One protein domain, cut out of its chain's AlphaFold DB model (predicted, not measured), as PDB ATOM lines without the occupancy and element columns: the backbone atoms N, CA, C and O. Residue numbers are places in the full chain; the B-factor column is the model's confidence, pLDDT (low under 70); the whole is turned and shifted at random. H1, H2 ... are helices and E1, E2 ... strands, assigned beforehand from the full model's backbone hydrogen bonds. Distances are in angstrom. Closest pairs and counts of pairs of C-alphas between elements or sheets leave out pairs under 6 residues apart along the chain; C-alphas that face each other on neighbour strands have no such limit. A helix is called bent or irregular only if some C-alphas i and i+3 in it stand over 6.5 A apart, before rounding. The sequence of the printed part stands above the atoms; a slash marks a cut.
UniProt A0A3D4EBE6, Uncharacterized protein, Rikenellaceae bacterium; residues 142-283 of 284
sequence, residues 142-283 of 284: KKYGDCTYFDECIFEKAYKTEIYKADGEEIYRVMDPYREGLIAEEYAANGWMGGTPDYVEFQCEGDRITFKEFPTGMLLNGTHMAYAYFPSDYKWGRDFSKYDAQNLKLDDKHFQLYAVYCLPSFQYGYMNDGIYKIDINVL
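Overview. This is residues 142 to 283 of the 284 residues of an uncharacterized protein of Rikenellaceae bacterium (UniProt A0A3D4EBE6). One antiparallel sheet of nine strands curls into a flattened, nearly closed barrel, its leaf E5 E4 E3 E2 facing its leaf E9 E8 E7 E6 across the hinge E1. Two short helices sit beside the strands, H1 near E2 and E6, H2 near E8 and E5. The 142 printed residues run E1 E2 E3 H1 E4 E5 E6 E7 H2 E8 E9, and the sheet's order is E5 E4 E3 E2 E1 E9 E8 E7 E6. The class is mostly strand; the whole is compact, with a radius of gyration of the C-alphas of 14.5 A and spans of 41 by 34 by 22 A.

Along the chain. E1, residues 142 to 151, begins with C-alpha 142 at (226.983, 284.220, 299.832), is 23.7 A long and bends by 68 degrees at residue 145. E2, residues 159 to 166, is 22.4 A long, and E3 is residues 171 to 175. H1, residues 179 to 184, precedes E4, residues 199 to 205, 19.8 A long. E5, residues 208 to 211, runs on into E6, residues 214 to 220, across a break of 2 residues, at 61 degrees. E7 is residues 224 to 229 and H2 is residues 241 to 246. E8, residues 254 to 262, is 25.1 A long. E9, residues 275 to 282, is 22.7 A long and ends with C-alpha 282 at (215.583, 285.766, 291.498).

Arrangement. The strongly twisted sheet is a folded sheet, bent back on itself into two leaves that face each other, with 46 pairs of C-alphas within 11 A. E1, E2 and E3 form a meander, each strand the antiparallel neighbour of the one before; N 147 and O 161 are 2.7 A apart. E1 and E9 are antiparallel at 142 degrees, with N 148 and O 281 2.8 A apart. E8 pairs staggered: residues 254 to 260 with E9, N 278 and O 257 at 2.8 A, and residues 260 to 262 with E7, N 229 and O 260 at 2.9 A. The edge strands are E5 and E6. Between the leaves, the closest C-alphas of E5 and E8 are those of Ile 209 and Leu 257, 7.2 A apart. H1 and H2 are on the same face of the sheet, at heights of 5.9 A and 7.1 A. Every O i to N i+4 pair is within hydrogen-bond range in H1; in H2 0 of 2 are, beside 2 of 3 O i to N i+3 pairs.

Size, cuts and confidence. The C-alphas farthest apart, of Gly 168 and Asn 221, are 42.7 A apart. The printed part has no cut. The long links are H1 to E4, E7 to H2 and E8 to E9. Mean pLDDT of the printed part is 92.8; residues 268 to 273 are under 70.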
ATOM      1  N   LYS A 142     227.034 285.512 300.522       94.62
ATOM      2  CA  LYS A 142     226.983 284.220 299.832       94.62
ATOM      3  C   LYS A 142     226.048 284.337 298.637       94.62
ATOM      4  O   LYS A 142     225.087 285.104 298.683       94.62
ATOM      5  N   LYS A 143     226.327 283.583 297.571       96.75
ATOM      6  CA  LYS A 143     225.462 283.568 296.387       96.75
ATOM      7  C   LYS A 143     224.053 283.139 296.810       96.75
ATOM      8  O   LYS A 143     223.891 282.078 297.408       96.75
ATOM      9  N   TYR A 144     223.069 283.992 296.536       96.69
ATOM     10  CA  TYR A 144     221.654 283.743 296.809       96.69
ATOM     11  C   TYR A 144     220.980 283.092 295.602       96.69
ATOM     12  O   TYR A 144     220.189 282.169 295.764       96.69
ATOM     13  N   GLY A 145     221.364 283.514 294.397       97.62
ATOM     14  CA  GLY A 145     220.901 282.928 293.148       97.62
ATOM     15  C   GLY A 145     221.393 283.715 291.941       97.62
ATOM     16  O   GLY A 145     222.155 284.676 292.072       97.62
ATOM     17  N   ASP A 146     220.932 283.307 290.769       98.38
ATOM     18  CA  ASP A 146     220.938 284.168 289.590       98.38
ATOM     19  C   ASP A 146     219.655 285.014 289.605       98.38
ATOM     20  O   ASP A 146     218.655 284.635 290.213       98.38
ATOM     21  N   CYS A 147     219.659 286.176 288.968       98.44
ATOM     22  CA  CYS A 147     218.508 287.068 288.897       98.44
ATOM     23  C   CYS A 147     218.418 287.756 287.535       98.44
ATOM     24  O   CYS A 147     219.380 287.779 286.763       98.44
ATOM     25  N   THR A 148     217.255 288.325 287.238       98.50
ATOM     26  CA  THR A 148     217.118 289.368 286.224       98.50
ATOM     27  C   THR A 148     217.071 290.733 286.890       98.50
ATOM     28  O   THR A 148     216.417 290.894 287.917       98.50
ATOM     29  N   TYR A 149     217.753 291.703 286.290       98.44
ATOM     30  CA  TYR A 149     217.760 293.105 286.690       98.44
ATOM     31  C   TYR A 149     217.181 293.939 285.549       98.44
ATOM     32  O   TYR A 149     217.683 293.886 284.421       98.44
ATOM     33  N   PHE A 150     216.112 294.679 285.825       98.31
ATOM     34  CA  PHE A 150     215.484 295.574 284.861       98.31
ATOM     35  C   PHE A 150     215.348 296.966 285.451       98.31
ATOM     36  O   PHE A 150     214.579 297.161 286.382       98.31
ATOM     37  N   ASP A 151     216.081 297.916 284.884       96.88
ATOM     38  CA  ASP A 151     215.980 299.334 285.197       96.88
ATOM     39  C   ASP A 151     215.148 300.021 284.108       96.88
ATOM     40  O   ASP A 151     215.630 300.205 282.990       96.88
ATOM     41  N   GLU A 152     213.910 300.403 284.437       94.25
ATOM     42  CA  GLU A 152     212.957 301.027 283.505       94.25
ATOM     43  C   GLU A 152     213.451 302.372 282.946       94.25
ATOM     44  O   GLU A 152     213.010 302.802 281.880       94.25
ATOM     45  N   CYS A 153     214.361 303.058 283.645       92.25
ATOM     46  CA  CYS A 153     214.915 304.320 283.167       92.25
ATOM     47  C   CYS A 153     215.986 304.115 282.091       92.25
ATOM     48  O   CYS A 153     216.190 305.009 281.266       92.25
ATOM     49  N   ILE A 154     216.730 303.008 282.156       92.62
ATOM     50  CA  ILE A 154     217.983 302.834 281.406       92.62
ATOM     51  C   ILE A 154     217.857 301.790 280.298       92.62
ATOM     52  O   ILE A 154     218.457 301.974 279.238       92.62
ATOM     53  N   PHE A 155     217.107 300.714 280.534       96.00
ATOM     54  CA  PHE A 155     217.087 299.545 279.661       96.00
ATOM     55  C   PHE A 155     215.738 299.327 278.982       96.00
ATOM     56  O   PHE A 155     214.681 299.626 279.533       96.00
ATOM     57  N   GLU A 156     215.767 298.712 277.801       95.62
ATOM     58  CA  GLU A 156     214.560 298.257 277.098       95.62
ATOM     59  C   GLU A 156     214.076 296.879 277.582       95.62
ATOM     60  O   GLU A 156     212.930 296.487 277.344       95.62
ATOM     61  N   LYS A 157     214.948 296.109 278.248       96.44
ATOM     62  CA  LYS A 157     214.649 294.764 278.763       96.44
ATOM     63  C   LYS A 157     215.506 294.403 279.975       96.44
ATOM     64  O   LYS A 157     216.477 295.075 280.300       96.44
ATOM     65  N   ALA A 158     215.162 293.293 280.622       97.62
ATOM     66  CA  ALA A 158     215.929 292.765 281.743       97.62
ATOM     67  C   ALA A 158     217.205 292.031 281.290       97.62
ATOM     68  O   ALA A 158     217.184 291.297 280.296       97.62
ATOM     69  N   TYR A 159     218.271 292.144 282.083       98.12
ATOM     70  CA  TYR A 159     219.536 291.425 281.895       98.12
ATOM     71  C   TYR A 159     219.795 290.469 283.052       98.12
ATOM     72  O   TYR A 159     219.306 290.685 284.161       98.12
ATOM     73  N   LYS A 160     220.518 289.377 282.791       97.94
ATOM     74  CA  LYS A 160     220.817 288.378 283.820       97.94
ATOM     75  C   LYS A 160     222.078 288.755 284.576       97.94
ATOM     76  O   LYS A 160     223.049 289.199 283.983       97.94
ATOM     77  N   THR A 161     222.076 288.509 285.874       97.94
ATOM     78  CA  THR A 161     223.273 288.609 286.705       97.94
ATOM     79  C   THR A 161     223.104 287.775 287.975       97.94
ATOM     80  O   THR A 161     222.124 287.052 288.129       97.94
ATOM     81  N   GLU A 162     224.055 287.846 288.894       98.38
ATOM     82  CA  GLU A 162     224.019 287.160 290.177       98.38
ATOM     83  C   GLU A 162     223.508 288.082 291.290       98.38
ATOM     84  O   GLU A 162     223.816 289.275 291.333       98.38
ATOM     85  N   ILE A 163     222.783 287.498 292.242       98.62
ATOM     86  CA  ILE A 163     222.411 288.142 293.499       98.62
ATOM     87  C   ILE A 163     223.036 287.381 294.669       98.62
ATOM     88  O   ILE A 163     223.018 286.150 294.737       98.62
ATOM     89  N   TYR A 164     223.602 288.127 295.608       98.25
ATOM     90  CA  TYR A 164     224.206 287.624 296.833       98.25
ATOM     91  C   TYR A 164     223.418 288.142 298.030       98.25
ATOM     92  O   TYR A 164     222.899 289.256 298.005       98.25
ATOM     93  N   LYS A 165     223.356 287.344 299.094       96.12
ATOM     94  CA  LYS A 165     222.718 287.701 300.362       96.12
ATOM     95  C   LYS A 165     223.739 287.616 301.488       96.12
ATOM     96  O   LYS A 165     224.551 286.686 301.530       96.12
ATOM     97  N   ALA A 166     223.715 288.595 302.380       93.19
ATOM     98  CA  ALA A 166     224.518 288.577 303.589       93.19
ATOM     99  C   ALA A 166     224.044 287.462 304.539       93.19
ATOM    100  O   ALA A 166     222.855 287.289 304.797       93.19
ATOM    101  N   ASP A 167     224.990 286.687 305.060       88.00
ATOM    102  CA  ASP A 167     224.734 285.559 305.953       88.00
ATOM    103  C   ASP A 167     224.013 286.015 307.232       88.00
ATOM    104  O   ASP A 167     224.543 286.813 308.006       88.00
ATOM    105  N   GLY A 168     222.799 285.499 307.453       84.25
ATOM    106  CA  GLY A 168     221.972 285.834 308.616       84.25
ATOM    107  C   GLY A 168     221.317 287.220 308.585       84.25
ATOM    108  O   GLY A 168     220.762 287.622 309.600       84.25
ATOM    109  N   GLU A 169     221.364 287.937 307.458       90.06
ATOM    110  CA  GLU A 169     220.823 289.294 307.311       90.06
ATOM    111  C   GLU A 169     219.939 289.406 306.059       90.06
ATOM    112  O   GLU A 169     220.169 288.735 305.052       90.06
ATOM    113  N   GLU A 170     218.957 290.305 306.071       94.38
ATOM    114  CA  GLU A 170     218.156 290.651 304.885       94.38
ATOM    115  C   GLU A 170     218.829 291.776 304.072       94.38
ATOM    116  O   GLU A 170     218.205 292.769 303.706       94.38
ATOM    117  N   ILE A 171     220.132 291.634 303.812       95.31
ATOM    118  CA  ILE A 171     220.929 292.568 303.002       95.31
ATOM    119  C   ILE A 171     221.389 291.844 301.741       95.31
ATOM    120  O   ILE A 171     221.966 290.756 301.810       95.31
ATOM    121  N   TYR A 172     221.153 292.460 300.590       98.06
ATOM    122  CA  TYR A 172     221.332 291.861 299.275       98.06
ATOM    123  C   TYR A 172     222.267 292.701 298.413       98.06
ATOM    124  O   TYR A 172     222.311 293.921 298.542       98.06
ATOM    125  N   ARG A 173     222.994 292.040 297.511       98.38
ATOM    126  CA  ARG A 173     223.825 292.667 296.478       98.38
ATOM    127  C   ARG A 173     223.531 292.046 295.126       98.38
ATOM    128  O   ARG A 173     223.750 290.850 294.955       98.38
ATOM    129  N   VAL A 174     223.083 292.852 294.173       98.50
ATOM    130  CA  VAL A 174     223.039 292.455 292.759       98.50
ATOM    131  C   VAL A 174     224.367 292.835 292.127       98.50
ATOM    132  O   VAL A 174     224.741 294.003 292.178       98.50
ATOM    133  N   MET A 175     225.092 291.868 291.574       98.44
ATOM    134  CA  MET A 175     226.459 292.068 291.085       98.44
ATOM    135  C   MET A 175     226.464 292.633 289.664       98.44
ATOM    136  O   MET A 175     225.674 292.196 288.837       98.44
ATOM    137  N   ASP A 176     227.334 293.608 289.391       97.38
ATOM    138  CA  ASP A 176     227.529 294.280 288.091       97.38
ATOM    139  C   ASP A 176     226.249 294.425 287.226       97.38
ATOM    140  O   ASP A 176     226.232 294.012 286.062       97.38
ATOM    141  N   PRO A 177     225.143 294.985 287.765       97.69
ATOM    142  CA  PRO A 177     223.827 294.858 287.133       97.69
ATOM    143  C   PRO A 177     223.671 295.646 285.824       97.69
ATOM    144  O   PRO A 177     222.696 295.445 285.104       97.69
ATOM    145  N   TYR A 178     224.608 296.548 285.508       97.69
ATOM    146  CA  TYR A 178     224.497 297.463 284.369       97.69
ATOM    147  C   TYR A 178     225.383 297.109 283.173       97.69
ATOM    148  O   TYR A 178     225.051 297.479 282.047       97.69
ATOM    149  N   ARG A 179     226.521 296.428 283.374       95.94
ATOM    150  CA  ARG A 179     227.542 296.291 282.321       95.94
ATOM    151  C   ARG A 179     227.021 295.575 281.083       95.94
ATOM    152  O   ARG A 179     227.249 296.061 279.978       95.94
ATOM    153  N   GLU A 180     226.349 294.439 281.260       96.31
ATOM    154  CA  GLU A 180     225.809 293.673 280.132       96.31
ATOM    155  C   GLU A 180     224.792 294.503 279.342       96.31
ATOM    156  O   GLU A 180     224.927 294.629 278.126       96.31
ATOM    157  N   GLY A 181     223.832 295.127 280.033       96.62
ATOM    158  CA  GLY A 181     222.784 295.923 279.395       96.62
ATOM    159  C   GLY A 181     223.321 297.131 278.635       96.62
ATOM    160  O   GLY A 181     222.972 297.335 277.476       96.62
ATOM    161  N   LEU A 182     224.254 297.885 279.225       96.56
ATOM    162  CA  LEU A 182     224.856 299.053 278.569       96.56
ATOM    163  C   LEU A 182     225.672 298.680 277.319       96.56
ATOM    164  O   LEU A 182     225.766 299.467 276.377       96.56
ATOM    165  N   ILE A 183     226.279 297.491 277.290       96.19
ATOM    166  CA  ILE A 183     226.966 296.987 276.094       96.19
ATOM    167  C   ILE A 183     225.944 296.525 275.049       96.19
ATOM    168  O   ILE A 183     226.080 296.867 273.875       96.19
ATOM    169  N   ALA A 184     224.934 295.759 275.468       96.69
ATOM    170  CA  ALA A 184     223.926 295.180 274.586       96.69
ATOM    171  C   ALA A 184     223.041 296.237 273.903       96.69
ATOM    172  O   ALA A 184     222.647 296.040 272.757       96.69
ATOM    173  N   GLU A 185     222.767 297.353 274.578       96.31
ATOM    174  CA  GLU A 185     221.973 298.480 274.059       96.31
ATOM    175  C   GLU A 185     222.851 299.591 273.460       96.31
ATOM    176  O   GLU A 185     222.446 300.742 273.342       96.31
ATOM    177  N   GLU A 186     224.086 299.250 273.082       94.31
ATOM    178  CA  GLU A 186     225.010 300.097 272.319       94.31
ATOM    179  C   GLU A 186     225.446 301.410 273.003       94.31
ATOM    180  O   GLU A 186     226.130 302.225 272.378       94.31
ATOM    181  N   TYR A 187     225.169 301.620 274.296       92.56
ATOM    182  CA  TYR A 187     225.670 302.787 275.038       92.56
ATOM    183  C   TYR A 187     227.200 302.851 274.990       92.56
ATOM    184  O   TYR A 187     227.775 303.918 274.780       92.56
ATOM    185  N   ALA A 188     227.875 301.706 275.125       89.75
ATOM    186  CA  ALA A 188     229.331 301.628 275.012       89.75
ATOM    187  C   ALA A 188     229.842 302.058 273.627       89.75
ATOM    188  O   ALA A 188     230.767 302.865 273.531       89.75
ATOM    189  N   ALA A 189     229.217 301.554 272.558       92.75
ATOM    190  CA  ALA A 189     229.596 301.866 271.181       92.75
ATOM    191  C   ALA A 189     229.364 303.347 270.839       92.75
ATOM    192  O   ALA A 189     230.148 303.944 270.102       92.75
ATOM    193  N   ASN A 190     228.332 303.950 271.431       93.50
ATOM    194  CA  ASN A 190     227.967 305.351 271.242       93.50
ATOM    195  C   ASN A 190     228.684 306.315 272.210       93.50
ATOM    196  O   ASN A 190     228.429 307.520 272.187       93.50
ATOM    197  N   GLY A 191     229.600 305.816 273.050       93.19
ATOM    198  CA  GLY A 191     230.370 306.636 273.993       93.19
ATOM    199  C   GLY A 191     229.558 307.156 275.185       93.19
ATOM    200  O   GLY A 191     229.940 308.141 275.813       93.19
ATOM    201  N   TRP A 192     228.428 306.519 275.490       94.00
ATOM    202  CA  TRP A 192     227.535 306.854 276.603       94.00
ATOM    203  C   TRP A 192     227.716 305.934 277.816       94.00
ATOM    204  O   TRP A 192     227.005 306.086 278.804       94.00
ATOM    205  N   MET A 193     228.660 304.994 277.775       95.25
ATOM    206  CA  MET A 193     229.000 304.145 278.919       95.25
ATOM    207  C   MET A 193     230.176 304.732 279.710       95.25
ATOM    208  O   MET A 193     231.243 304.998 279.159       95.25
ATOM    209  N   GLY A 194     229.987 304.890 281.016       94.06
ATOM    210  CA  GLY A 194     231.021 305.209 281.996       94.06
ATOM    211  C   GLY A 194     231.288 304.039 282.949       94.06
ATOM    212  O   GLY A 194     231.066 302.877 282.615       94.06
ATOM    213  N   GLY A 195     231.787 304.339 284.153       92.69
ATOM    214  CA  GLY A 195     231.989 303.330 285.197       92.69
ATOM    215  C   GLY A 195     230.667 302.795 285.756       92.69
ATOM    216  O   GLY A 195     229.840 303.579 286.221       92.69
ATOM    217  N   THR A 196     230.487 301.474 285.719       94.19
ATOM    218  CA  THR A 196     229.349 300.765 286.322       94.19
ATOM    219  C   THR A 196     229.609 300.456 287.798       94.19
ATOM    220  O   THR A 196     230.774 300.369 288.198       94.19
ATOM    221  N   PRO A 197     228.563 300.309 288.632       96.12
ATOM    222  CA  PRO A 197     228.740 299.866 290.007       96.12
ATOM    223  C   PRO A 197     229.136 298.384 290.029       96.12
ATOM    224  O   PRO A 197     228.555 297.580 289.301       96.12
ATOM    225  N   ASP A 198     230.071 298.011 290.907       97.38
ATOM    226  CA  ASP A 198     230.418 296.597 291.131       97.38
ATOM    227  C   ASP A 198     229.212 295.798 291.652       97.38
ATOM    228  O   ASP A 198     229.089 294.600 291.395       97.38
ATOM    229  N   TYR A 199     228.325 296.459 292.400       98.19
ATOM    230  CA  TYR A 199     227.055 295.915 292.860       98.19
ATOM    231  C   TYR A 199     226.063 297.022 293.225       98.19
ATOM    232  O   TYR A 199     226.451 298.140 293.566       98.19
ATOM    233  N   VAL A 200     224.779 296.672 293.231       98.31
ATOM    234  CA  VAL A 200     223.708 297.443 293.877       98.31
ATOM    235  C   VAL A 200     223.344 296.745 295.183       98.31
ATOM    236  O   VAL A 200     222.928 295.587 295.164       98.31
ATOM    237  N   GLU A 201     223.539 297.428 296.316       97.88
ATOM    238  CA  GLU A 201     223.227 296.913 297.656       97.88
ATOM    239  C   GLU A 201     221.918 297.500 298.181       97.88
ATOM    240  O   GLU A 201     221.713 298.714 298.130       97.88
ATOM    241  N   PHE A 202     221.062 296.644 298.734       98.12
ATOM    242  CA  PHE A 202     219.825 297.056 299.387       98.12
ATOM    243  C   PHE A 202     219.525 296.188 300.615       98.12
ATOM    244  O   PHE A 202     219.906 295.018 300.684       98.12
ATOM    245  N   GLN A 203     218.846 296.771 301.598       96.75
ATOM    246  CA  GLN A 203     218.445 296.125 302.844       96.75
ATOM    247  C   GLN A 203     216.923 296.037 302.912       96.75
ATOM    248  O   GLN A 203     216.237 297.000 302.578       96.75
ATOM    249  N   CYS A 204     216.404 294.902 303.380       96.81
ATOM    250  CA  CYS A 204     214.984 294.725 303.656       96.81
ATOM    251  C   CYS A 204     214.718 294.768 305.170       96.81
ATOM    252  O   CYS A 204     215.330 294.033 305.943       96.81
ATOM    253  N   GLU A 205     213.764 295.593 305.591       94.88
ATOM    254  CA  GLU A 205     213.186 295.595 306.936       94.88
ATOM    255  C   GLU A 205     211.718 295.165 306.833       94.88
ATOM    256  O   GLU A 205     210.826 295.956 306.515       94.88
ATOM    257  N   GLY A 206     211.473 293.864 307.028       94.75
ATOM    258  CA  GLY A 206     210.217 293.248 306.599       94.75
ATOM    259  C   GLY A 206     210.061 293.392 305.085       94.75
ATOM    260  O   GLY A 206     210.964 293.031 304.332       94.75
ATOM    261  N   ASP A 207     208.946 293.979 304.651       96.75
ATOM    262  CA  ASP A 207     208.664 294.190 303.226       96.75
ATOM    263  C   ASP A 207     209.239 295.510 302.688       96.75
ATOM    264  O   ASP A 207     209.059 295.823 301.515       96.75
ATOM    265  N   ARG A 208     209.879 296.338 303.524       97.75
ATOM    266  CA  ARG A 208     210.390 297.663 303.128       97.75
ATOM    267  C   ARG A 208     211.839 297.563 302.693       97.75
ATOM    268  O   ARG A 208     212.629 296.950 303.398       97.75
ATOM    269  N   ILE A 209     212.192 298.210 301.586       98.38
ATOM    270  CA  ILE A 209     213.571 298.261 301.094       98.38
ATOM    271  C   ILE A 209     214.174 299.650 301.307       98.38
ATOM    272  O   ILE A 209     213.532 300.663 301.030       98.38
ATOM    273  N   THR A 210     215.433 299.687 301.736       97.44
ATOM    274  CA  THR A 210     216.308 300.865 301.672       97.44
ATOM    275  C   THR A 210     217.569 300.533 300.877       97.44
ATOM    276  O   THR A 210     218.029 299.390 300.859       97.44
ATOM    277  N   PHE A 211     218.132 301.520 300.185       97.62
ATOM    278  CA  PHE A 211     219.381 301.375 299.437       97.62
ATOM    279  C   PHE A 211     220.131 302.708 299.415       97.62
ATOM    280  O   PHE A 211     219.527 303.759 299.611       97.62
ATOM    281  N   LYS A 212     221.447 302.665 299.197       94.19
ATOM    282  CA  LYS A 212     222.273 303.872 299.024       94.19
ATOM    283  C   LYS A 212     222.367 304.252 297.563       94.19
ATOM    284  O   LYS A 212     222.250 303.386 296.703       94.19
ATOM    285  N   GLU A 213     222.642 305.518 297.279       94.00
ATOM    286  CA  GLU A 213     222.833 305.965 295.910       94.00
ATOM    287  C   GLU A 213     223.948 305.189 295.190       94.00
ATOM    288  O   GLU A 213     224.980 304.847 295.774       94.00
ATOM    289  N   PHE A 214     223.753 304.931 293.898       96.12
ATOM    290  CA  PHE A 214     224.732 304.238 293.061       96.12
ATOM    291  C   PHE A 214     224.782 304.831 291.645       96.12
ATOM    292  O   PHE A 214     223.776 305.355 291.152       96.12
ATOM    293  N   PRO A 215     225.949 304.793 290.972       95.19
ATOM    294  CA  PRO A 215     226.046 305.182 289.569       95.19
ATOM    295  C   PRO A 215     225.313 304.162 288.696       95.19
ATOM    296  O   PRO A 215     225.344 302.970 288.982       95.19
ATOM    297  N   THR A 216     224.702 304.601 287.599       94.31
ATOM    298  CA  THR A 216     224.033 303.690 286.650       94.31
ATOM    299  C   THR A 216     224.964 303.241 285.524       94.31
ATOM    300  O   THR A 216     224.625 302.370 284.735       94.31
ATOM    301  N   GLY A 217     226.137 303.865 285.399       94.44
ATOM    302  CA  GLY A 217     227.044 303.667 284.269       94.44
ATOM    303  C   GLY A 217     226.652 304.430 283.002       94.44
ATOM    304  O   GLY A 217     227.462 304.491 282.080       94.44
ATOM    305  N   MET A 218     225.475 305.061 282.942       93.00
ATOM    306  CA  MET A 218     225.075 305.903 281.812       93.00
ATOM    307  C   MET A 218     225.676 307.312 281.929       93.00
ATOM    308  O   MET A 218     225.561 307.975 282.961       93.00
ATOM    309  N   LEU A 219     226.269 307.800 280.841       92.81
ATOM    310  CA  LEU A 219     226.773 309.162 280.696       92.81
ATOM    311  C   LEU A 219     225.809 310.008 279.864       92.81
ATOM    312  O   LEU A 219     225.634 309.774 278.669       92.81
ATOM    313  N   LEU A 220     225.273 311.077 280.451       86.38
ATOM    314  CA  LEU A 220     224.611 312.119 279.677       86.38
ATOM    315  C   LEU A 220     225.654 312.921 278.892       86.38
ATOM    316  O   LEU A 220     226.657 313.376 279.455       86.38
ATOM    317  N   ASN A 221     225.392 313.112 277.595       84.88
ATOM    318  CA  ASN A 221     226.273 313.803 276.647       84.88
ATOM    319  C   ASN A 221     227.709 313.237 276.616       84.88
ATOM    320  O   ASN A 221     228.645 313.950 276.263       84.88
ATOM    321  N   GLY A 222     227.889 311.968 277.006       85.31
ATOM    322  CA  GLY A 222     229.196 311.307 277.061       85.31
ATOM    323  C   GLY A 222     230.132 311.798 278.173       85.31
ATOM    324  O   GLY A 222     231.303 311.428 278.180       85.31
ATOM    325  N   THR A 223     229.662 312.628 279.112       88.50
ATOM    326  CA  THR A 223     230.534 313.246 280.134       88.50
ATOM    327  C   THR A 223     229.992 313.201 281.556       88.50
ATOM    328  O   THR A 223     230.783 313.187 282.499       88.50
ATOM    329  N   HIS A 224     228.673 313.184 281.754       90.94
ATOM    330  CA  HIS A 224     228.079 313.327 283.086       90.94
ATOM    331  C   HIS A 224     227.390 312.039 283.530       90.94
ATOM    332  O   HIS A 224     226.377 311.655 282.959       90.94
ATOM    333  N   MET A 225     227.930 311.394 284.564       92.38
ATOM    334  CA  MET A 225     227.393 310.146 285.111       92.38
ATOM    335  C   MET A 225     226.023 310.352 285.761       92.38
ATOM    336  O   MET A 225     225.882 311.195 286.653       92.38
ATOM    337  N   ALA A 226     225.047 309.554 285.336       91.50
ATOM    338  CA  ALA A 226     223.749 309.432 285.980       91.50
ATOM    339  C   ALA A 226     223.829 308.523 287.215       91.50
ATOM    340  O   ALA A 226     224.554 307.527 287.243       91.50
ATOM    341  N   TYR A 227     223.077 308.894 288.243       93.62
ATOM    342  CA  TYR A 227     222.991 308.180 289.513       93.62
ATOM    343  C   TYR A 227     221.536 307.929 289.880       93.62
ATOM    344  O   TYR A 227     220.685 308.794 289.658       93.62
ATOM    345  N   ALA A 228     221.289 306.784 290.503       94.31
ATOM    346  CA  ALA A 228     220.023 306.412 291.112       94.31
ATOM    347  C   ALA A 228     220.086 306.698 292.618       94.31
ATOM    348  O   ALA A 228     221.000 306.235 293.299       94.31
ATOM    349  N   TYR A 229     219.137 307.479 293.133       94.25
ATOM    350  CA  TYR A 229     219.031 307.858 294.544       94.25
ATOM    351  C   TYR A 229     217.789 307.242 295.176       94.25
ATOM    352  O   TYR A 229     216.741 307.141 294.528       94.25
ATOM    353  N   PHE A 230     217.885 306.917 296.463       95.31
ATOM    354  CA  PHE A 230     216.704 306.653 297.275       95.31
ATOM    355  C   PHE A 230     215.831 307.925 297.357       95.31
ATOM    356  O   PHE A 230     216.391 309.025 297.450       95.31
ATOM    357  N   PRO A 231     214.485 307.838 297.307       94.00
ATOM    358  CA  PRO A 231     213.656 309.026 297.102       94.00
ATOM    359  C   PRO A 231     213.797 310.102 298.187       94.00
ATOM    360  O   PRO A 231     213.931 311.276 297.842       94.00
ATOM    361  N   SER A 232     213.837 309.735 299.471       93.38
ATOM    362  CA  SER A 232     214.084 310.690 300.567       93.38
ATOM    363  C   SER A 232     215.506 311.252 300.640       93.38
ATOM    364  O   SER A 232     215.707 312.317 301.226       93.38
ATOM    365  N   ASP A 233     216.495 310.588 300.039       92.38
ATOM    366  CA  ASP A 233     217.871 311.104 299.997       92.38
ATOM    367  C   ASP A 233     218.042 312.188 298.922       92.38
ATOM    368  O   ASP A 233     219.032 312.935 298.905       92.38
ATOM    369  N   TYR A 234     217.062 312.303 298.022       89.56
ATOM    370  CA  TYR A 234     217.022 313.352 297.026       89.56
ATOM    371  C   TYR A 234     216.759 314.719 297.659       89.56
ATOM    372  O   TYR A 234     215.760 314.957 298.333       89.56
ATOM    373  N   LYS A 235     217.662 315.661 297.384       85.38
ATOM    374  CA  LYS A 235     217.720 316.968 298.057       85.38
ATOM    375  C   LYS A 235     217.701 318.166 297.107       85.38
ATOM    376  O   LYS A 235     217.921 319.295 297.542       85.38
ATOM    377  N   TRP A 236     217.452 317.946 295.813       85.81
ATOM    378  CA  TRP A 236     217.558 318.984 294.781       85.81
ATOM    379  C   TRP A 236     216.239 319.239 294.046       85.81
ATOM    380  O   TRP A 236     216.040 318.803 292.925       85.81
ATOM    381  N   GLY A 237     215.334 320.025 294.617       80.12
ATOM    382  CA  GLY A 237     214.096 320.405 293.926       80.12
ATOM    383  C   GLY A 237     212.873 319.748 294.546       80.12
ATOM    384  O   GLY A 237     212.544 320.073 295.685       80.12
ATOM    385  N   ARG A 238     212.150 318.908 293.794       84.69
ATOM    386  CA  ARG A 238     210.900 318.294 294.270       84.69
ATOM    387  C   ARG A 238     211.180 317.277 295.383       84.69
ATOM    388  O   ARG A 238     212.133 316.513 295.309       84.69
ATOM    389  N   ASP A 239     210.301 317.252 296.380       88.75
ATOM    390  CA  ASP A 239     210.275 316.214 297.411       88.75
ATOM    391  C   ASP A 239     209.669 314.911 296.855       88.75
ATOM    392  O   ASP A 239     208.522 314.885 296.388       88.75
ATOM    393  N   PHE A 240     210.455 313.836 296.909       91.44
ATOM    394  CA  PHE A 240     210.080 312.497 296.466       91.44
ATOM    395  C   PHE A 240     209.882 311.499 297.614       91.44
ATOM    396  O   PHE A 240     209.534 310.353 297.342       91.44
ATOM    397  N   SER A 241     210.008 311.917 298.876       93.00
ATOM    398  CA  SER A 241     209.951 311.045 300.064       93.00
ATOM    399  C   SER A 241     208.712 310.144 300.132       93.00
ATOM    400  O   SER A 241     208.774 309.004 300.585       93.00
ATOM    401  N   LYS A 242     207.568 310.590 299.597       92.81
ATOM    402  CA  LYS A 242     206.351 309.760 299.509       92.81
ATOM    403  C   LYS A 242     206.545 308.449 298.727       92.81
ATOM    404  O   LYS A 242     205.752 307.523 298.892       92.81
ATOM    405  N   TYR A 243     207.549 308.382 297.850       93.69
ATOM    406  CA  TYR A 243     207.863 307.207 297.038       93.69
ATOM    407  C   TYR A 243     208.780 306.212 297.746       93.69
ATOM    408  O   TYR A 243     208.891 305.086 297.267       93.69
ATOM    409  N   ASP A 244     209.331 306.539 298.919       96.00
ATOM    410  CA  ASP A 244     210.004 305.559 299.782       96.00
ATOM    411  C   ASP A 244     209.113 304.332 299.995       96.00
ATOM    412  O   ASP A 244     209.567 303.193 299.959       96.00
ATOM    413  N   ALA A 245     207.800 304.562 300.112       95.50
ATOM    414  CA  ALA A 245     206.815 303.515 300.318       95.50
ATOM    415  C   ALA A 245     206.649 302.530 299.138       95.50
ATOM    416  O   ALA A 245     205.954 301.527 299.308       95.50
ATOM    417  N   GLN A 246     207.238 302.811 297.972       96.31
ATOM    418  CA  GLN A 246     207.220 301.939 296.790       96.31
ATOM    419  C   GLN A 246     208.434 300.998 296.716       96.31
ATOM    420  O   GLN A 246     208.430 300.062 295.917       96.31
ATOM    421  N   ASN A 247     209.445 301.216 297.562       98.12
ATOM    422  CA  ASN A 247     210.601 300.336 297.698       98.12
ATOM    423  C   ASN A 247     210.218 299.116 298.536       98.12
ATOM    424  O   ASN A 247     210.057 299.225 299.757       98.12
ATOM    425  N   LEU A 248     210.011 297.976 297.876       97.94
ATOM    426  CA  LEU A 248     209.351 296.819 298.470       97.94
ATOM    427  C   LEU A 248     210.032 295.497 298.130       97.94
ATOM    428  O   LEU A 248     210.362 295.226 296.976       97.94
ATOM    429  N   LYS A 249     210.139 294.631 299.136       98.12
ATOM    430  CA  LYS A 249     210.286 293.189 298.942       98.12
ATOM    431  C   LYS A 249     208.879 292.643 298.703       98.12
ATOM    432  O   LYS A 249     208.069 292.608 299.624       98.12
ATOM    433  N   LEU A 250     208.560 292.321 297.450       97.25
ATOM    434  CA  LEU A 250     207.223 291.861 297.059       97.25
ATOM    435  C   LEU A 250     206.998 290.409 297.496       97.25
ATOM    436  O   LEU A 250     205.910 290.059 297.947       97.25
ATOM    437  N   ASP A 251     208.044 289.590 297.385       95.81
ATOM    438  CA  ASP A 251     208.152 288.250 297.959       95.81
ATOM    439  C   ASP A 251     209.639 287.851 298.089       95.81
ATOM    440  O   ASP A 251     210.534 288.685 297.952       95.81
ATOM    441  N   ASP A 252     209.936 286.582 298.383       92.38
ATOM    442  CA  ASP A 252     211.314 286.104 298.586       92.38
ATOM    443  C   ASP A 252     212.188 286.089 297.318       92.38
ATOM    444  O   ASP A 252     213.407 285.897 297.413       92.38
ATOM    445  N   LYS A 253     211.588 286.286 296.139       96.31
ATOM    446  CA  LYS A 253     212.266 286.293 294.839       96.31
ATOM    447  C   LYS A 253     212.079 287.589 294.062       96.31
ATOM    448  O   LYS A 253     212.812 287.791 293.099       96.31
ATOM    449  N   HIS A 254     211.168 288.465 294.464       97.94
ATOM    450  CA  HIS A 254     210.880 289.709 293.759       97.94
ATOM    451  C   HIS A 254     211.150 290.926 294.644       97.94
ATOM    452  O   HIS A 254     210.464 291.166 295.641       97.94
ATOM    453  N   PHE A 255     212.139 291.725 294.243       98.56
ATOM    454  CA  PHE A 255     212.508 292.974 294.906       98.56
ATOM    455  C   PHE A 255     212.289 294.144 293.959       98.56
ATOM    456  O   PHE A 255     212.593 294.066 292.767       98.56
ATOM    457  N   GLN A 256     211.773 295.232 294.513       98.06
ATOM    458  CA  GLN A 256     211.379 296.406 293.764       98.06
ATOM    459  C   GLN A 256     212.015 297.648 294.381       98.06
ATOM    460  O   GLN A 256     211.683 298.033 295.503       98.06
ATOM    461  N   LEU A 257     212.911 298.287 293.630       98.06
ATOM    462  CA  LEU A 257     213.517 299.564 293.997       98.06
ATOM    463  C   LEU A 257     212.874 300.669 293.148       98.06
ATOM    464  O   LEU A 257     212.591 300.482 291.971       98.06
ATOM    465  N   TYR A 258     212.611 301.820 293.750       95.19
ATOM    466  CA  TYR A 258     212.034 303.008 293.129       95.19
ATOM    467  C   TYR A 258     213.030 304.145 293.311       95.19
ATOM    468  O   TYR A 258     213.141 304.706 294.403       95.19
ATOM    469  N   ALA A 259     213.770 304.458 292.249       94.06
ATOM    470  CA  ALA A 259     214.882 305.396 292.303       94.06
ATOM    471  C   ALA A 259     214.564 306.734 291.622       94.06
ATOM    472  O   ALA A 259     213.873 306.800 290.601       94.06
ATOM    473  N   VAL A 260     215.123 307.808 292.184       93.31
ATOM    474  CA  VAL A 260     215.193 309.132 291.552       93.31
ATOM    475  C   VAL A 260     216.501 309.220 290.766       93.31
ATOM    476  O   VAL A 260     217.578 309.076 291.347       93.31
ATOM    477  N   TYR A 261     216.434 309.502 289.463       91.69
ATOM    478  CA  TYR A 261     217.626 309.584 288.609       91.69
ATOM    479  C   TYR A 261     218.118 311.020 288.494       91.69
ATOM    480  O   TYR A 261     217.381 311.929 288.094       91.69
ATOM    481  N   CYS A 262     219.391 311.248 288.808       88.94
ATOM    482  CA  CYS A 262     219.959 312.588 288.773       88.94
ATOM    483  C   CYS A 262     221.411 312.651 288.286       88.94
ATOM    484  O   CYS A 262     222.071 311.634 288.087       88.94
ATOM    485  N   LEU A 263     221.888 313.881 288.063       89.50
ATOM    486  CA  LEU A 263     223.255 314.184 287.651       89.50
ATOM    487  C   LEU A 263     223.897 315.074 288.724       89.50
ATOM    488  O   LEU A 263     223.707 316.296 288.715       89.50
ATOM    489  N   PRO A 264     224.685 314.501 289.648       87.75
ATOM    490  CA  PRO A 264     225.283 315.262 290.741       87.75
ATOM    491  C   PRO A 264     226.101 316.478 290.284       87.75
ATOM    492  O   PRO A 264     226.084 317.512 290.949       87.75
ATOM    493  N   SER A 265     226.755 316.397 289.116       84.81
ATOM    494  CA  SER A 265     227.547 317.493 288.532       84.81
ATOM    495  C   SER A 265     226.761 318.783 288.298       84.81
ATOM    496  O   SER A 265     227.359 319.855 288.279       84.81
ATOM    497  N   PHE A 266     225.443 318.695 288.124       83.69
ATOM    498  CA  PHE A 266     224.583 319.855 287.908       83.69
ATOM    499  C   PHE A 266     223.747 320.208 289.137       83.69
ATOM    500  O   PHE A 266     222.973 321.159 289.069       83.69
ATOM    501  N   GLN A 267     223.861 319.438 290.233       81.94
ATOM    502  CA  GLN A 267     222.919 319.480 291.364       81.94
ATOM    503  C   GLN A 267     221.458 319.483 290.870       81.94
ATOM    504  O   GLN A 267     220.588 320.167 291.403       81.94
ATOM    505  N   TYR A 268     221.228 318.766 289.766       69.44
ATOM    506  CA  TYR A 268     220.025 318.797 288.946       69.44
ATOM    507  C   TYR A 268     219.981 317.509 288.110       69.44
ATOM    508  O   TYR A 268     221.024 317.001 287.706       69.44
ATOM    509  N   GLY A 269     218.799 316.927 287.896       58.72
ATOM    510  CA  GLY A 269     218.659 315.585 287.321       58.72
ATOM    511  C   GLY A 269     218.167 315.529 285.876       58.72
ATOM    512  O   GLY A 269     217.378 316.366 285.451       58.72
ATOM    513  N   TYR A 270     218.601 314.479 285.168       61.84
ATOM    514  CA  TYR A 270     218.135 314.045 283.842       61.84
ATOM    515  C   TYR A 270     216.612 313.818 283.795       61.84
ATOM    516  O   TYR A 270     215.996 314.039 282.759       61.84
ATOM    517  N   MET A 271     216.001 313.460 284.933       62.69
ATOM    518  CA  MET A 271     214.563 313.215 285.080       62.69
ATOM    519  C   MET A 271     214.048 313.708 286.448       62.69
ATOM    520  O   MET A 271     213.466 312.939 287.203       62.69
ATOM    521  N   ASN A 272     214.232 314.992 286.792       59.16
ATOM    522  CA  ASN A 272     213.742 315.586 288.063       59.16
ATOM    523  C   ASN A 272     212.203 315.506 288.260       59.16
ATOM    524  O   ASN A 272     211.660 316.031 289.223       59.16
ATOM    525  N   ASP A 273     211.467 314.871 287.349       61.88
ATOM    526  CA  ASP A 273     210.031 314.622 287.465       61.88
ATOM    527  C   ASP A 273     209.669 313.130 287.566       61.88
ATOM    528  O   ASP A 273     208.521 312.820 287.891       61.88
ATOM    529  N   GLY A 274     210.614 312.216 287.318       71.88
ATOM    530  CA  GLY A 274     210.361 310.782 287.199       71.88
ATOM    531  C   GLY A 274     210.933 309.966 288.355       71.88
ATOM    532  O   GLY A 274     212.071 310.166 288.774       71.88
ATOM    533  N   ILE A 275     210.136 309.015 288.836       85.62
ATOM    534  CA  ILE A 275     210.611 307.880 289.624       85.62
ATOM    535  C   ILE A 275     210.518 306.670 288.713       85.62
ATOM    536  O   ILE A 275     209.460 306.455 288.120       85.62
ATOM    537  N   TYR A 276     211.593 305.900 288.628       92.00
ATOM    538  CA  TYR A 276     211.630 304.709 287.792       92.00
ATOM    539  C   TYR A 276     211.797 303.479 288.650       92.00
ATOM    540  O   TYR A 276     212.498 303.493 289.671       92.00
ATOM    541  N   LYS A 277     211.107 302.427 288.228       95.00
ATOM    542  CA  LYS A 277     211.174 301.143 288.886       95.00
ATOM    543  C   LYS A 277     212.405 300.381 288.410       95.00
ATOM    544  O   LYS A 277     212.733 300.362 287.225       95.00
ATOM    545  N   ILE A 278     213.036 299.709 289.356       97.94
ATOM    546  CA  ILE A 278     214.035 298.684 289.124       97.94
ATOM    547  C   ILE A 278     213.460 297.377 289.673       97.94
ATOM    548  O   ILE A 278     213.247 297.254 290.884       97.94
ATOM    549  N   ASP A 279     213.190 296.420 288.788       98.06
ATOM    550  CA  ASP A 279     212.727 295.081 289.161       98.06
ATOM    551  C   ASP A 279     213.901 294.107 289.222       98.06
ATOM    552  O   ASP A 279     214.700 294.002 288.285       98.06
ATOM    553  N   ILE A 280     213.955 293.344 290.310       98.56
ATOM    554  CA  ILE A 280     214.940 292.289 290.527       98.56
ATOM    555  C   ILE A 280     214.182 290.991 290.785       98.56
ATOM    556  O   ILE A 280     213.493 290.870 291.799       98.56
ATOM    557  N   ASN A 281     214.324 290.015 289.884       98.12
ATOM    558  CA  ASN A 281     213.640 288.723 289.996       98.12
ATOM    559  C   ASN A 281     214.661 287.590 290.107       98.12
ATOM    560  O   ASN A 281     215.419 287.344 289.169       98.12
ATOM    561  N   VAL A 282     214.690 286.902 291.245       97.12
ATOM    562  CA  VAL A 282     215.583 285.766 291.498       97.12
ATOM    563  C   VAL A 282     215.062 284.536 290.768       97.12
ATOM    564  O   VAL A 282     213.889 284.180 290.877       97.12
ATOM    565  N   LEU A 283     215.945 283.913 290.000       94.31
ATOM    566  CA  LEU A 283     215.648 282.759 289.164       94.31
ATOM    567  C   LEU A 283     215.709 281.463 289.984       94.31
ATOM    568  O   LEU A 283     216.384 281.396 291.013       94.31
TER     569      LEU A 283